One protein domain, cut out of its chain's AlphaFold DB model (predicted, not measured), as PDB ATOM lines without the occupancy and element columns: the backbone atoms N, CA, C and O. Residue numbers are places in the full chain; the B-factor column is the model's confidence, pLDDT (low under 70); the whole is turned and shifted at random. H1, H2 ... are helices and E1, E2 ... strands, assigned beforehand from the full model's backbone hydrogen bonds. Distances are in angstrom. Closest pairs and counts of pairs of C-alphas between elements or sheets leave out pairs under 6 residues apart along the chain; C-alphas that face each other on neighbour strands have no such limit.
ATOM      1  N   HIS A   3     205.682 147.735 137.395       92.56
ATOM      2  CA  HIS A   3     205.040 148.257 136.191       92.56
ATOM      3  C   HIS A   3     203.663 148.791 136.611       92.56
ATOM      4  O   HIS A   3     202.744 148.011 136.851       92.56
ATOM      5  N   LYS A   4     203.538 150.109 136.800       93.44
ATOM      6  CA  LYS A   4     202.290 150.761 137.207       93.44
ATOM      7  C   LYS A   4     201.321 150.762 136.020       93.44
ATOM      8  O   LYS A   4     201.693 151.290 134.976       93.44
ATOM      9  N   PRO A   5     200.101 150.229 136.161       93.50
ATOM     10  CA  PRO A   5     199.064 150.402 135.156       93.50
ATOM     11  C   PRO A   5     198.464 151.819 135.199       93.50
ATOM     12  O   PRO A   5     198.641 152.582 136.160       93.50
ATOM     13  N   GLU A   6     197.726 152.171 134.152       90.44
ATOM     14  CA  GLU A   6     196.873 153.359 134.148       90.44
ATOM     15  C   GLU A   6     195.807 153.270 135.249       90.44
ATOM     16  O   GLU A   6     195.504 152.196 135.768       90.44
ATOM     17  N   CYS A   7     195.216 154.407 135.597       91.81
ATOM     18  CA  CYS A   7     194.196 154.545 136.635       91.81
ATOM     19  C   CYS A   7     194.667 154.280 138.077       91.81
ATOM     20  O   CYS A   7     193.849 154.150 138.989       91.81
ATOM     21  N   TYR A   8     195.981 154.262 138.307       93.06
ATOM     22  CA  TYR A   8     196.571 154.212 139.645       93.06
ATOM     23  C   TYR A   8     197.381 155.470 139.940       93.06
ATOM     24  O   TYR A   8     198.153 155.947 139.109       93.06
ATOM     25  N   LEU A   9     197.243 155.978 141.158       91.38
ATOM     26  CA  LEU A   9     197.998 157.108 141.681       91.38
ATOM     27  C   LEU A   9     199.350 156.627 142.213       91.38
ATOM     28  O   LEU A   9     199.405 155.728 143.056       91.38
ATOM     29  N   SER A  10     200.448 157.238 141.764       89.81
ATOM     30  CA  SER A  10     201.787 156.953 142.304       89.81
ATOM     31  C   SER A  10     201.995 157.503 143.720       89.81
ATOM     32  O   SER A  10     202.782 156.955 144.496       89.81
ATOM     33  N   THR A  11     201.287 158.573 144.083       86.88
ATOM     34  CA  THR A  11     201.379 159.236 145.389       86.88
ATOM     35  C   THR A  11     200.319 158.730 146.367       86.88
ATOM     36  O   THR A  11     199.375 158.032 145.993       86.88
ATOM     37  N   TYR A  12     200.506 159.038 147.655       85.62
ATOM     38  CA  TYR A  12     199.554 158.656 148.697       85.62
ATOM     39  C   TYR A  12     198.161 159.221 148.405       85.62
ATOM     40  O   TYR A  12     197.999 160.402 148.105       85.62
ATOM     41  N   THR A  13     197.151 158.374 148.575       82.94
ATOM     42  CA  THR A  13     195.741 158.734 148.471       82.94
ATOM     43  C   THR A  13     194.953 158.020 149.562       82.94
ATOM     44  O   THR A  13     195.304 156.916 149.980       82.94
ATOM     45  N   GLN A  14     193.861 158.637 150.012       86.00
ATOM     46  CA  GLN A  14     192.911 157.991 150.922       86.00
ATOM     47  C   GLN A  14     192.152 156.845 150.229       86.00
ATOM     48  O   GLN A  14     191.685 155.917 150.887       86.00
ATOM     49  N   ARG A  15     192.073 156.875 148.893       87.00
ATOM     50  CA  ARG A  15     191.512 155.807 148.061       87.00
ATOM     51  C   ARG A  15     192.546 154.711 147.828       87.00
ATOM     52  O   ARG A  15     193.200 154.664 146.789       87.00
ATOM     53  N   THR A  16     192.742 153.870 148.839       83.00
ATOM     54  CA  THR A  16     193.780 152.820 148.826       83.00
ATOM     55  C   THR A  16     193.670 151.847 147.648       83.00
ATOM     56  O   THR A  16     194.694 151.331 147.209       83.00
ATOM     57  N   ASP A  17     192.466 151.669 147.096       86.44
ATOM     58  CA  ASP A  17     192.156 150.905 145.880       86.44
ATOM     59  C   ASP A  17     192.846 151.455 144.626       86.44
ATOM     60  O   ASP A  17     193.219 150.690 143.741       86.44
ATOM     61  N   LEU A  18     193.056 152.771 144.566       91.25
ATOM     62  CA  LEU A  18     193.715 153.446 143.448       91.25
ATOM     63  C   LEU A  18     195.196 153.714 143.707       91.25
ATOM     64  O   LEU A  18     195.889 154.243 142.842       91.25
ATOM     65  N   TRP A  19     195.711 153.411 144.897       91.81
ATOM     66  CA  TRP A  19     197.108 153.688 145.202       91.81
ATOM     67  C   TRP A  19     198.001 152.618 144.578       91.81
ATOM     68  O   TRP A  19     197.888 151.447 144.928       91.81
ATOM     69  N   ALA A  20     198.953 153.000 143.724       92.19
ATOM     70  CA  ALA A  20     199.885 152.071 143.080       92.19
ATOM     71  C   ALA A  20     200.677 151.206 144.081       92.19
ATOM     72  O   ALA A  20     201.029 150.070 143.772       92.19
ATOM     73  N   LYS A  21     200.905 151.691 145.312       89.62
ATOM     74  CA  LYS A  21     201.526 150.890 146.382       89.62
ATOM     75  C   LYS A  21     200.732 149.612 146.690       89.62
ATOM     76  O   LYS A  21     201.340 148.608 147.049       89.62
ATOM     77  N   SER A  22     199.405 149.630 146.538       89.38
ATOM     78  CA  SER A  22     198.543 148.458 146.765       89.38
ATOM     79  C   SER A  22     198.834 147.303 145.800       89.38
ATOM     80  O   SER A  22     198.534 146.158 146.120       89.38
ATOM     81  N   LEU A  23     199.481 147.581 144.664       91.00
ATOM     82  CA  LEU A  23     199.865 146.582 143.666       91.00
ATOM     83  C   LEU A  23     201.170 145.855 144.008       91.00
ATOM     84  O   LEU A  23     201.540 144.914 143.307       91.00
ATOM     85  N   LEU A  24     201.873 146.254 145.073       88.19
ATOM     86  CA  LEU A  24     203.098 145.603 145.548       88.19
ATOM     87  C   LEU A  24     202.782 144.337 146.364       88.19
ATOM     88  O   LEU A  24     203.202 144.191 147.513       88.19
ATOM     89  N   ILE A  25     202.026 143.424 145.760       86.31
ATOM     90  CA  ILE A  25     201.596 142.151 146.344       86.31
ATOM     91  C   ILE A  25     202.414 140.979 145.784       86.31
ATOM     92  O   ILE A  25     202.955 141.084 144.682       86.31
ATOM     93  N   PRO A  26     202.507 139.845 146.506       84.69
ATOM     94  CA  PRO A  26     203.268 138.682 146.051       84.69
ATOM     95  C   PRO A  26     202.892 138.182 144.651       84.69
ATOM     96  O   PRO A  26     203.779 137.789 143.905       84.69
ATOM     97  N   SER A  27     201.613 138.250 144.269       85.62
ATOM     98  CA  SER A  27     201.133 137.781 142.961       85.62
ATOM     99  C   SER A  27     201.593 138.627 141.771       85.62
ATOM    100  O   SER A  27     201.534 138.146 140.649       85.62
ATOM    101  N   ASN A  28     202.047 139.865 141.994       86.81
ATOM    102  CA  ASN A  28     202.534 140.759 140.935       86.81
ATOM    103  C   ASN A  28     204.068 140.739 140.811       86.81
ATOM    104  O   ASN A  28     204.652 141.610 140.163       86.81
ATOM    105  N   ARG A  29     204.746 139.804 141.484       84.00
ATOM    106  CA  ARG A  29     206.205 139.694 141.423       84.00
ATOM    107  C   ARG A  29     206.653 138.958 140.175       84.00
ATOM    108  O   ARG A  29     205.997 138.025 139.728       84.00
ATOM    109  N   SER A  30     207.819 139.358 139.673       83.31
ATOM    110  CA  SER A  30     208.538 138.570 138.677       83.31
ATOM    111  C   SER A  30     208.976 137.241 139.289       83.31
ATOM    112  O   SER A  30     209.461 137.216 140.423       83.31
ATOM    113  N   GLU A  31     208.857 136.160 138.521       82.50
ATOM    114  CA  GLU A  31     209.397 134.842 138.880       82.50
ATOM    115  C   GLU A  31     210.925 134.876 139.043       82.50
ATOM    116  O   GLU A  31     211.495 134.091 139.796       82.50
ATOM    117  N   GLU A  32     211.581 135.842 138.396       81.06
ATOM    118  CA  GLU A  32     213.028 136.047 138.439       81.06
ATOM    119  C   GLU A  32     213.483 136.984 139.574       81.06
ATOM    120  O   GLU A  32     214.624 137.438 139.558       81.06
ATOM    121  N   ASP A  33     212.625 137.327 140.546       74.00
ATOM    122  CA  ASP A  33     212.998 138.221 141.655       74.00
ATOM    123  C   ASP A  33     214.165 137.628 142.478       74.00
ATOM    124  O   ASP A  33     213.966 136.690 143.261       74.00
ATOM    125  N   PRO A  34     215.385 138.199 142.391       66.44
ATOM    126  CA  PRO A  34     216.556 137.660 143.077       66.44
ATOM    127  C   PRO A  34     216.480 137.859 144.598       66.44
ATOM    128  O   PRO A  34     217.322 137.345 145.335       66.44
ATOM    129  N   ARG A  35     215.505 138.638 145.092       65.19
ATOM    130  CA  ARG A  35     215.313 138.972 146.508       65.19
ATOM    131  C   ARG A  35     213.907 138.607 146.977       65.19
ATOM    132  O   ARG A  35     213.265 139.410 147.659       65.19
ATOM    133  N   GLY A  36     213.484 137.365 146.729       62.50
ATOM    134  CA  GLY A  36     212.203 136.786 147.175       62.50
ATOM    135  C   GLY A  36     211.867 136.899 148.680       62.50
ATOM    136  O   GLY A  36     210.805 136.462 149.109       62.50
ATOM    137  N   HIS A  37     212.731 137.515 149.494       64.06
ATOM    138  CA  HIS A  37     212.526 137.814 150.914       64.06
ATOM    139  C   HIS A  37     212.070 139.251 151.219       64.06
ATOM    140  O   HIS A  37     211.654 139.520 152.348       64.06
ATOM    141  N   LEU A  38     212.152 140.199 150.275       71.06
ATOM    142  CA  LEU A  38     211.650 141.556 150.512       71.06
ATOM    143  C   LEU A  38     210.126 141.508 150.474       71.06
ATOM    144  O   LEU A  38     209.579 141.228 149.422       71.06
ATOM    145  N   ASP A  39     209.426 141.783 151.571       75.25
ATOM    146  CA  ASP A  39     207.962 141.889 151.596       75.25
ATOM    147  C   ASP A  39     207.541 143.368 151.641       75.25
ATOM    148  O   ASP A  39     207.672 143.997 152.696       75.25
ATOM    149  N   PRO A  40     207.041 143.946 150.529       71.56
ATOM    150  CA  PRO A  40     206.633 145.346 150.481       71.56
ATOM    151  C   PRO A  40     205.568 145.717 151.512       71.56
ATOM    152  O   PRO A  40     205.527 146.869 151.942       71.56
ATOM    153  N   SER A  41     204.743 144.761 151.956       67.00
ATOM    154  CA  SER A  41     203.733 145.008 152.990       67.00
ATOM    155  C   SER A  41     204.357 145.366 154.347       67.00
ATOM    156  O   SER A  41     203.760 146.093 155.143       67.00
ATOM    157  N   ARG A  42     205.599 144.924 154.596       75.44
ATOM    158  CA  ARG A  42     206.362 145.227 155.815       75.44
ATOM    159  C   ARG A  42     207.047 146.592 155.765       75.44
ATOM    160  O   ARG A  42     207.479 147.085 156.807       75.44
ATOM    161  N   LEU A  43     207.126 147.213 154.587       77.19
ATOM    162  CA  LEU A  43     207.765 148.510 154.386       77.19
ATOM    163  C   LEU A  43     206.771 149.645 154.681       77.19
ATOM    164  O   LEU A  43     205.799 149.908 153.955       77.19
ATOM    165  N   ARG A  44     207.011 150.338 155.797       75.56
ATOM    166  CA  ARG A  44     206.093 151.352 156.334       75.56
ATOM    167  C   ARG A  44     206.210 152.682 155.598       75.56
ATOM    168  O   ARG A  44     205.225 153.412 155.537       75.56
ATOM    169  N   ARG A  45     207.375 152.989 155.023       83.88
ATOM    170  CA  ARG A  45     207.694 154.303 154.443       83.88
ATOM    171  C   ARG A  45     208.066 154.234 152.961       83.88
ATOM    172  O   ARG A  45     208.876 155.023 152.499       83.88
ATOM    173  N   LEU A  46     207.469 153.305 152.210       87.50
ATOM    174  CA  LEU A  46     207.614 153.269 150.750       87.50
ATOM    175  C   LEU A  46     207.065 154.552 150.120       87.50
ATOM    176  O   LEU A  46     205.872 154.843 150.240       87.50
ATOM    177  N   LEU A  47     207.932 155.255 149.403       88.31
ATOM    178  CA  LEU A  47     207.618 156.415 148.582       88.31
ATOM    179  C   LEU A  47     207.876 156.072 147.116       88.31
ATOM    180  O   LEU A  47     208.825 155.349 146.815       88.31
ATOM    181  N   CYS A  48     207.040 156.584 146.213       88.88
ATOM    182  CA  CYS A  48     207.300 156.493 144.779       88.88
ATOM    183  C   CYS A  48     208.329 157.561 144.392       88.88
ATOM    184  O   CYS A  48     208.084 158.745 144.609       88.88
ATOM    185  N   ILE A  49     209.479 157.132 143.874       88.00
ATOM    186  CA  ILE A  49     210.629 157.996 143.576       88.00
ATOM    187  C   ILE A  49     210.423 158.773 142.272       88.00
ATOM    188  O   ILE A  49     210.794 159.942 142.191       88.00
ATOM    189  N   ASN A  50     209.781 158.145 141.290       85.44
ATOM    190  CA  ASN A  50     209.406 158.723 140.004       85.44
ATOM    191  C   ASN A  50     207.879 158.593 139.822       85.44
ATOM    192  O   ASN A  50     207.393 157.617 139.246       85.44
ATOM    193  N   PRO A  51     207.086 159.505 140.411       86.19
ATOM    194  CA  PRO A  51     205.641 159.429 140.295       86.19
ATOM    195  C   PRO A  51     205.225 159.561 138.829       86.19
ATOM    196  O   PRO A  51     205.670 160.462 138.131       86.19
ATOM    197  N   LEU A  52     204.365 158.648 138.389       85.69
ATOM    198  CA  LEU A  52     203.747 158.671 137.075       85.69
ATOM    199  C   LEU A  52     202.319 159.195 137.222       85.69
ATOM    200  O   LEU A  52     201.652 158.928 138.231       85.69
ATOM    201  N   ASP A  53     201.850 159.896 136.199       84.38
ATOM    202  CA  ASP A  53     200.490 160.416 136.159       84.38
ATOM    203  C   ASP A  53     199.440 159.300 136.177       84.38
ATOM    204  O   ASP A  53     199.702 158.121 135.908       84.38
ATOM    205  N   TYR A  54     198.211 159.678 136.531       85.81
ATOM    206  CA  TYR A  54     197.089 158.744 136.625       85.81
ATOM    207  C   TYR A  54     196.816 158.041 135.287       85.81
ATOM    208  O   TYR A  54     196.535 156.844 135.279       85.81
ATOM    209  N   SER A  55     196.945 158.765 134.173       85.19
ATOM    210  CA  SER A  55     196.805 158.253 132.804       85.19
ATOM    211  C   SER A  55     198.042 157.530 132.278       85.19
ATOM    212  O   SER A  55     197.956 156.891 131.241       85.19
ATOM    213  N   ALA A  56     199.181 157.611 132.967       86.88
ATOM    214  CA  ALA A  56     200.419 157.003 132.507       86.88
ATOM    215  C   ALA A  56     200.565 155.570 133.033       86.88
ATOM    216  O   ALA A  56     200.230 155.269 134.188       86.88
ATOM    217  N   SER A  57     201.141 154.704 132.203       91.19
ATOM    218  CA  SER A  57     201.596 153.370 132.589       91.19
ATOM    219  C   SER A  57     203.111 153.253 132.424       91.19
ATOM    220  O   SER A  57     203.707 153.960 131.613       91.19
ATOM    221  N   GLY A  58     203.744 152.374 133.197       91.88
ATOM    222  CA  GLY A  58     205.159 152.063 133.024       91.88
ATOM    223  C   GLY A  58     205.924 151.908 134.329       91.88
ATOM    224  O   GLY A  58     205.372 151.565 135.375       91.88
ATOM    225  N   LEU A  59     207.238 152.117 134.274       91.44
ATOM    226  CA  LEU A  59     208.126 151.819 135.392       91.44
ATOM    227  C   LEU A  59     207.948 152.809 136.550       91.44
ATOM    228  O   LEU A  59     208.310 153.975 136.457       91.44
ATOM    229  N   SER A  60     207.481 152.310 137.690       90.25
ATOM    230  CA  SER A  60     207.469 153.010 138.973       90.25
ATOM    231  C   SER A  60     208.470 152.388 139.947       90.25
ATOM    232  O   SER A  60     208.479 151.182 140.226       90.25
ATOM    233  N   LEU A  61     209.314 153.239 140.512       89.12
ATOM    234  CA  LEU A  61     210.304 152.900 141.519       89.12
ATOM    235  C   LEU A  61     209.767 153.297 142.888       89.12
ATOM    236  O   LEU A  61     209.317 154.422 143.092       89.12
ATOM    237  N   PHE A  62     209.834 152.368 143.839       89.44
ATOM    238  CA  PHE A  62     209.487 152.634 145.228       89.44
ATOM    239  C   PHE A  62     210.684 152.358 146.129       89.44
ATOM    240  O   PHE A  62     211.372 151.352 145.944       89.44
ATOM    241  N   SER A  63     210.909 153.229 147.111       88.25
ATOM    242  CA  SER A  63     211.975 153.086 148.106       88.25
ATOM    243  C   SER A  63     211.585 153.742 149.433       88.25
ATOM    244  O   SER A  63     210.748 154.640 149.458       88.25
ATOM    245  N   GLU A  64     212.187 153.294 150.537       88.75
ATOM    246  CA  GLU A  64     212.141 153.999 151.831       88.75
ATOM    247  C   GLU A  64     213.273 155.034 151.971       88.75
ATOM    248  O   GLU A  64     213.235 155.887 152.858       88.75
ATOM    249  N   ASP A  65     214.278 154.977 151.091       88.69
ATOM    250  CA  ASP A  65     215.386 155.926 151.054       88.69
ATOM    251  C   ASP A  65     214.988 157.188 150.279       88.69
ATOM    252  O   ASP A  65     214.990 157.222 149.045       88.69
ATOM    253  N   ILE A  66     214.660 158.242 151.026       85.19
ATOM    254  CA  ILE A  66     214.260 159.536 150.469       85.19
ATOM    255  C   ILE A  66     215.406 160.248 149.735       85.19
ATOM    256  O   ILE A  66     215.145 161.094 148.883       85.19
ATOM    257  N   SER A  67     216.669 159.907 150.018       85.75
ATOM    258  CA  SER A  67     217.811 160.533 149.340       85.75
ATOM    259  C   SER A  67     217.833 160.215 147.844       85.75
ATOM    260  O   SER A  67     218.376 160.992 147.057       85.75
ATOM    261  N   LEU A  68     217.177 159.120 147.437       84.19
ATOM    262  CA  LEU A  68     217.043 158.737 146.037       84.19
ATOM    263  C   LEU A  68     216.259 159.765 145.221       84.19
ATOM    264  O   LEU A  68     216.599 159.955 144.061       84.19
ATOM    265  N   PHE A  69     215.298 160.495 145.802       78.38
ATOM    266  CA  PHE A  69     214.572 161.537 145.061       78.38
ATOM    267  C   PHE A  69     215.518 162.529 144.386       78.38
ATOM    268  O   PHE A  69     215.328 162.831 143.217       78.38
ATOM    269  N   ASN A  70     216.557 162.974 145.096       78.44
ATOM    270  CA  ASN A  70     217.536 163.935 144.582       78.44
ATOM    271  C   ASN A  70     218.595 163.294 143.679       78.44
ATOM    272  O   ASN A  70     219.331 163.998 143.004       78.44
ATOM    273  N   ARG A  71     218.733 161.965 143.692       79.38
ATOM    274  CA  ARG A  71     219.652 161.264 142.784       79.38
ATOM    275  C   ARG A  71     219.023 161.036 141.418       79.38
ATOM    276  O   ARG A  71     219.730 161.059 140.423       79.38
ATOM    277  N   PHE A  72     217.706 160.843 141.380       76.50
ATOM    278  CA  PHE A  72     216.959 160.642 140.140       76.50
ATOM    279  C   PHE A  72     216.557 161.951 139.444       76.50
ATOM    280  O   PHE A  72     216.032 161.902 138.338       76.50
ATOM    281  N   THR A  73     216.828 163.120 140.036       71.62
ATOM    282  CA  THR A  73     216.571 164.413 139.374       71.62
ATOM    283  C   THR A  73     217.469 164.680 138.174       71.62
ATOM    284  O   THR A  73     217.138 165.563 137.403       71.62
TER     285      THR A  73
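Overview. This is residues 3 to 73 of the 146 residues of an uncharacterized protein of Babesia bovis (UniProt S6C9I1). With little regular structure, this is a rounded body of winding loops in which H1, E1 and H2 lie scattered, and the loop at residues 29 to 35 sticks out. Two short antiparallel pairings join parts of the loops: residues 3 to 4 with 58 to 59 of E1, and residues 47 to 48 with 62 to 63. The 71 printed residues include H1, E1 and H2 in that order, a mixed class with only 13 residues in named elements; the whole is compact, radius of gyration of the C-alphas 12.2 A, spanning 29 by 27 by 22 A.

Along the chain. Start at C-alpha 3, (205.040, 148.257, 136.191), and follow residues 3 to 19 to H1, residues 20 to 23, 5.5 A long. E1 is residues 58 to 60, 6.5 A. H2, residues 68 to 73, runs 8.8 A to C-alpha 73 at (216.571, 164.413, 139.374).

Arrangement. H1, E1 and H2 are apart from one another, with no C-alpha of one within 8 A of another. E1 pairs with no named strand. In H2, 1 of 2 O i to N i+4 pairs is within hydrogen-bond range; H1 is too short for such a pair.

Size, cuts and confidence. Look from Gln 14 to Glu 32 for the C-alphas farthest apart, 32.3 A. The printed part has no cut. The link from H1 to E1 is long, 34 residues. Residues 34 to 37 and 41 are under pLDDT 70.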